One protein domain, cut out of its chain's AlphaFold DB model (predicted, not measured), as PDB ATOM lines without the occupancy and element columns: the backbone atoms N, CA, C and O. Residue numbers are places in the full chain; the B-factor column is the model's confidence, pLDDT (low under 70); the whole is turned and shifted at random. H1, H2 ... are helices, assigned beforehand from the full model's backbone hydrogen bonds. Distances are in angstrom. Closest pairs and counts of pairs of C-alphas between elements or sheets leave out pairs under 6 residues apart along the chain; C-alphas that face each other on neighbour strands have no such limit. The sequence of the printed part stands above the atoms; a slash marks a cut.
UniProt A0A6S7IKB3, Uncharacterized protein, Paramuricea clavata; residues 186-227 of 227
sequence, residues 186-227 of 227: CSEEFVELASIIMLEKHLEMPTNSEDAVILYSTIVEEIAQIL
ATOM      1  N   CYS A 186     -16.102 -22.525 -39.334       58.00
ATOM      2  CA  CYS A 186     -15.378 -21.308 -38.980       58.00
ATOM      3  C   CYS A 186     -14.540 -20.844 -40.188       58.00
ATOM      4  O   CYS A 186     -14.107 -21.665 -40.994       58.00
ATOM      5  N   SER A 187     -14.314 -19.535 -40.335       69.00
ATOM      6  CA  SER A 187     -13.417 -19.011 -41.375       69.00
ATOM      7  C   SER A 187     -11.984 -19.506 -41.158       69.00
ATOM      8  O   SER A 187     -11.537 -19.630 -40.020       69.00
ATOM      9  N   GLU A 188     -11.258 -19.772 -42.244       72.75
ATOM     10  CA  GLU A 188      -9.846 -20.189 -42.202       72.75
ATOM     11  C   GLU A 188      -8.993 -19.185 -41.406       72.75
ATOM     12  O   GLU A 188      -8.248 -19.571 -40.511       72.75
ATOM     13  N   GLU A 189      -9.251 -17.889 -41.601       76.88
ATOM     14  CA  GLU A 189      -8.645 -16.784 -40.844       76.88
ATOM     15  C   GLU A 189      -8.878 -16.891 -39.325       76.88
ATOM     16  O   GLU A 189      -7.996 -16.584 -38.525       76.88
ATOM     17  N   PHE A 190     -10.063 -17.348 -38.904       74.00
ATOM     18  CA  PHE A 190     -10.381 -17.540 -37.487       74.00
ATOM     19  C   PHE A 190      -9.649 -18.753 -36.908       74.00
ATOM     20  O   PHE A 190      -9.215 -18.712 -35.760       74.00
ATOM     21  N   VAL A 191      -9.484 -19.822 -37.691       76.50
ATOM     22  CA  VAL A 191      -8.743 -21.025 -37.278       76.50
ATOM     23  C   VAL A 191      -7.254 -20.718 -37.120       76.50
ATOM     24  O   VAL A 191      -6.641 -21.143 -36.138       76.50
ATOM     25  N   GLU A 192      -6.677 -19.947 -38.040       78.56
ATOM     26  CA  GLU A 192      -5.289 -19.489 -37.945       78.56
ATOM     27  C   GLU A 192      -5.079 -18.592 -36.722       78.56
ATOM     28  O   GLU A 192      -4.177 -18.846 -35.921       78.56
ATOM     29  N   LEU A 193      -5.952 -17.600 -36.519       79.31
ATOM     30  CA  LEU A 193      -5.879 -16.707 -35.363       79.31
ATOM     31  C   LEU A 193      -6.028 -17.470 -34.039       79.31
ATOM     32  O   LEU A 193      -5.235 -17.267 -33.120       79.31
ATOM     33  N   ALA A 194      -6.995 -18.386 -33.948       75.06
ATOM     34  CA  ALA A 194      -7.178 -19.238 -32.777       75.06
ATOM     35  C   ALA A 194      -5.939 -20.107 -32.510       75.06
ATOM     36  O   ALA A 194      -5.515 -20.228 -31.363       75.06
ATOM     37  N   SER A 195      -5.307 -20.648 -33.555       78.31
ATOM     38  CA  SER A 195      -4.085 -21.453 -33.425       78.31
ATOM     39  C   SER A 195      -2.899 -20.630 -32.910       78.31
ATOM     40  O   SER A 195      -2.136 -21.112 -32.074       78.31
ATOM     41  N   ILE A 196      -2.761 -19.378 -33.360       81.56
ATOM     42  CA  ILE A 196      -1.720 -18.452 -32.890       81.56
ATOM     43  C   ILE A 196      -1.939 -18.095 -31.413       81.56
ATOM     44  O   ILE A 196      -1.011 -18.216 -30.615       81.56
ATOM     45  N   ILE A 197      -3.169 -17.734 -31.028       78.06
ATOM     46  CA  ILE A 197      -3.521 -17.379 -29.641       78.06
ATOM     47  C   ILE A 197      -3.319 -18.572 -28.701       78.06
ATOM     48  O   ILE A 197      -2.773 -18.420 -27.606       78.06
ATOM     49  N   MET A 198      -3.710 -19.777 -29.127       79.81
ATOM     50  CA  MET A 198      -3.492 -20.995 -28.345       79.81
ATOM     51  C   MET A 198      -2.004 -21.284 -28.127       79.81
ATOM     52  O   MET A 198      -1.616 -21.680 -27.028       79.81
ATOM     53  N   LEU A 199      -1.161 -21.045 -29.136       81.19
ATOM     54  CA  LEU A 199       0.284 -21.255 -29.041       81.19
ATOM     55  C   LEU A 199       0.964 -20.217 -28.137       81.19
ATOM     56  O   LEU A 199       1.823 -20.580 -27.337       81.19
ATOM     57  N   GLU A 200       0.561 -18.949 -28.222       79.88
ATOM     58  CA  GLU A 200       1.123 -17.856 -27.418       79.88
ATOM     59  C   GLU A 200       0.728 -17.948 -25.936       79.88
ATOM     60  O   GLU A 200       1.533 -17.659 -25.050       79.88
ATOM     61  N   LYS A 201      -0.499 -18.396 -25.650       76.69
ATOM     62  CA  LYS A 201      -1.028 -18.526 -24.283       76.69
ATOM     63  C   LYS A 201      -0.816 -19.918 -23.678       76.69
ATOM     64  O   LYS A 201      -1.277 -20.160 -22.565       76.69
ATOM     65  N   HIS A 202      -0.120 -20.816 -24.383       79.38
ATOM     66  CA  HIS A 202       0.091 -22.216 -23.990       79.38
ATOM     67  C   HIS A 202      -1.218 -22.959 -23.654       79.38
ATOM     68  O   HIS A 202      -1.287 -23.715 -22.685       79.38
ATOM     69  N   LEU A 203      -2.270 -22.725 -24.439       77.69
ATOM     70  CA  LEU A 203      -3.572 -23.363 -24.256       77.69
ATOM     71  C   LEU A 203      -3.602 -24.716 -24.974       77.69
ATOM     72  O   LEU A 203      -3.244 -24.823 -26.147       77.69
ATOM     73  N   GLU A 204      -4.055 -25.752 -24.272       76.62
ATOM     74  CA  GLU A 204      -4.151 -27.104 -24.820       76.62
ATOM     75  C   GLU A 204      -5.501 -27.354 -25.502       76.62
ATOM     76  O   GLU A 204      -6.530 -26.768 -25.160       76.62
ATOM     77  N   MET A 205      -5.487 -28.252 -26.489       74.12
ATOM     78  CA  MET A 205      -6.695 -28.674 -27.189       74.12
ATOM     79  C   MET A 205      -7.628 -29.407 -26.208       74.12
ATOM     80  O   MET A 205      -7.181 -30.318 -25.507       74.12
ATOM     81  N   PRO A 206      -8.920 -29.051 -26.147       80.00
ATOM     82  CA  PRO A 206      -9.792 -29.503 -25.084       80.00
ATOM     83  C   PRO A 206     -10.168 -30.965 -25.315       80.00
ATOM     84  O   PRO A 206     -10.620 -31.350 -26.394       80.00
ATOM     85  N   THR A 207      -9.989 -31.796 -24.290       78.81
ATOM     86  CA  THR A 207     -10.332 -33.228 -24.339       78.81
ATOM     87  C   THR A 207     -11.747 -33.501 -23.831       78.81
ATOM     88  O   THR A 207     -12.306 -34.566 -24.099       78.81
ATOM     89  N   ASN A 208     -12.341 -32.537 -23.123       76.94
ATOM     90  CA  ASN A 208     -13.697 -32.596 -22.602       76.94
ATOM     91  C   ASN A 208     -14.533 -31.396 -23.078       76.94
ATOM     92  O   ASN A 208     -14.021 -30.338 -23.434       76.94
ATOM     93  N   SER A 209     -15.852 -31.568 -23.066       75.06
ATOM     94  CA  SER A 209     -16.820 -30.541 -23.464       75.06
ATOM     95  C   SER A 209     -16.756 -29.274 -22.604       75.06
ATOM     96  O   SER A 209     -16.957 -28.181 -23.124       75.06
ATOM     97  N   GLU A 210     -16.448 -29.407 -21.314       71.31
ATOM     98  CA  GLU A 210     -16.312 -28.276 -20.389       71.31
ATOM     99  C   GLU A 210     -15.041 -27.465 -20.689       71.31
ATOM    100  O   GLU A 210     -15.110 -26.245 -20.842       71.31
ATOM    101  N   ASP A 211     -13.919 -28.148 -20.933       75.75
ATOM    102  CA  ASP A 211     -12.656 -27.526 -21.351       75.75
ATOM    103  C   ASP A 211     -12.797 -26.806 -22.697       75.75
ATOM    104  O   ASP A 211     -12.208 -25.748 -22.906       75.75
ATOM    105  N   ALA A 212     -13.621 -27.340 -23.608       77.31
ATOM    106  CA  ALA A 212     -13.857 -26.731 -24.914       77.31
ATOM    107  C   ALA A 212     -14.591 -25.392 -24.812       77.31
ATOM    108  O   ALA A 212     -14.288 -24.461 -25.559       77.31
ATOM    109  N   VAL A 213     -15.528 -25.273 -23.868       76.44
ATOM    110  CA  VAL A 213     -16.224 -24.010 -23.599       76.44
ATOM    111  C   VAL A 213     -15.270 -23.005 -22.963       76.44
ATOM    112  O   VAL A 213     -15.240 -21.853 -23.390       76.44
ATOM    113  N   ILE A 214     -14.455 -23.441 -21.999       79.62
ATOM    114  CA  ILE A 214     -13.459 -22.586 -21.336       79.62
ATOM    115  C   ILE A 214     -12.447 -22.056 -22.357       79.62
ATOM    116  O   ILE A 214     -12.170 -20.856 -22.389       79.62
ATOM    117  N   LEU A 215     -11.946 -22.925 -23.236       77.94
ATOM    118  CA  LEU A 215     -11.025 -22.546 -24.298       77.94
ATOM    119  C   LEU A 215     -11.660 -21.537 -25.261       77.94
ATOM    120  O   LEU A 215     -11.048 -20.519 -25.575       77.94
ATOM    121  N   TYR A 216     -12.897 -21.784 -25.698       81.75
ATOM    122  CA  TYR A 216     -13.603 -20.883 -26.607       81.75
ATOM    123  C   TYR A 216     -13.842 -19.504 -25.981       81.75
ATOM    124  O   TYR A 216     -13.566 -18.489 -26.615       81.75
ATOM    125  N   SER A 217     -14.295 -19.451 -24.725       80.38
ATOM    126  CA  SER A 217     -14.459 -18.194 -23.991       80.38
ATOM    127  C   SER A 217     -13.139 -17.431 -23.860       80.38
ATOM    128  O   SER A 217     -13.112 -16.233 -24.123       80.38
ATOM    129  N   THR A 218     -12.042 -18.131 -23.556       80.25
ATOM    130  CA  THR A 218     -10.706 -17.527 -23.425       80.25
ATOM    131  C   THR A 218     -10.217 -16.950 -24.759       80.25
ATOM    132  O   THR A 218      -9.761 -15.813 -24.812       80.25
ATOM    133  N   ILE A 219     -10.371 -17.685 -25.866       79.06
ATOM    134  CA  ILE A 219      -9.981 -17.211 -27.204       79.06
ATOM    135  C   ILE A 219     -10.815 -15.991 -27.620       79.06
ATOM    136  O   ILE A 219     -10.273 -15.035 -28.167       79.06
ATOM    137  N   VAL A 220     -12.122 -15.984 -27.343       80.62
ATOM    138  CA  VAL A 220     -13.005 -14.855 -27.680       80.62
ATOM    139  C   VAL A 220     -12.669 -13.602 -26.866       80.62
ATOM    140  O   VAL A 220     -12.690 -12.502 -27.419       80.62
ATOM    141  N   GLU A 221     -12.334 -13.745 -25.582       80.31
ATOM    142  CA  GLU A 221     -11.883 -12.630 -24.741       80.31
ATOM    143  C   GLU A 221     -10.564 -12.026 -25.239       80.31
ATOM    144  O   GLU A 221     -10.421 -10.805 -25.255       80.31
ATOM    145  N   GLU A 222      -9.628 -12.855 -25.696       76.75
ATOM    146  CA  GLU A 222      -8.349 -12.396 -26.252       76.75
ATOM    147  C   GLU A 222      -8.533 -11.720 -27.619       76.75
ATOM    148  O   GLU A 222      -7.979 -10.650 -27.859       76.75
ATOM    149  N   ILE A 223      -9.389 -12.259 -28.496       76.19
ATOM    150  CA  ILE A 223      -9.738 -11.604 -29.771       76.19
ATOM    151  C   ILE A 223     -10.382 -10.230 -29.519       76.19
ATOM    152  O   ILE A 223     -10.099  -9.276 -30.241       76.19
ATOM    153  N   ALA A 224     -11.204 -10.097 -28.473       78.62
ATOM    154  CA  ALA A 224     -11.816  -8.825 -28.091       78.62
ATOM    155  C   ALA A 224     -10.822  -7.800 -27.511       78.62
ATOM    156  O   ALA A 224     -11.160  -6.623 -27.445       78.62
ATOM    157  N   GLN A 225      -9.624  -8.220 -27.091       75.56
ATOM    158  CA  GLN A 225      -8.541  -7.316 -26.674       75.56
ATOM    159  C   GLN A 225      -7.670  -6.849 -27.851       75.56
ATOM    160  O   GLN A 225      -6.947  -5.861 -27.718       75.56
ATOM    161  N   ILE A 226      -7.721  -7.556 -28.984       68.88
ATOM    162  CA  ILE A 226      -6.949  -7.263 -30.202       68.88
ATOM    163  C   ILE A 226      -7.722  -6.323 -31.157       68.88
ATOM    164  O   ILE A 226      -7.097  -5.642 -31.973       68.88
ATOM    165  N   LEU A 227      -9.058  -6.266 -31.045       56.97
ATOM    166  CA  LEU A 227      -9.959  -5.351 -31.773       56.97
ATOM    167  C   LEU A 227     -10.165  -4.017 -31.041       56.97
ATOM    168  O   LEU A 227     -10.223  -2.983 -31.746       56.97
TER     169      LEU A 227
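AT A GLANCE: This is residues 186 to 227 of the 227 residues of an uncharacterized protein of Paramuricea clavata (UniProt A0A6S7IKB3). Two helices cross as an X, about perpendicular to each other: the longer, H2, makes one bar, and H1 makes the other. Residues 201 to 208 lead from the end of H1 to the beginning of H2. The printed part has 42 residues with two named helices, H1 then H2 along the chain, and no named strand; the class is all helix. The whole is compact, with a radius of gyration of the C-alphas of 10.0 A, and rounded, its C-alphas spanning 28 by 20 by 18 A.

IN THESE COORDINATES: H2, residues 209 to 226, is the longest helix, with 18 residues and 26.2 A from first to last C-alpha. It begins at C-alpha 209 at (-16.820, -30.541, -23.464) and ends at C-alpha 226 at (-6.949, -7.263, -30.202). H1, residues 188 to 200, has 13 residues and measures 18.6 A from first to last C-alpha; C-alpha 188 is at (-9.846, -20.189, -42.202).

HOW THE PARTS SIT: H2 and H1 touch, with 4 pairs of C-alphas within 8 A. The closest C-alphas of the two are those of Ala 194 and Ile 219, 6.6 A apart. H2 touches H1 with residues 219 to 222 alone, and H1 touches H2 with residues 194 to 198 alone. Their lines stand about perpendicular, at 85 degrees, and their centres are 11.4 A apart. In H1 and H2 every O i to N i+4 pair is within hydrogen-bond range.

THE WHOLE: The two C-alphas farthest apart are those of Asn 208 and Leu 227, at 29.0 A. The link from H1 to H2, 8 residues, is short. The printed part has no cut and ends at Leu 227, the chain's last residue. The mean pLDDT of the printed part is 76.4, and residues 186 to 187 and 226 to 227 are under 70.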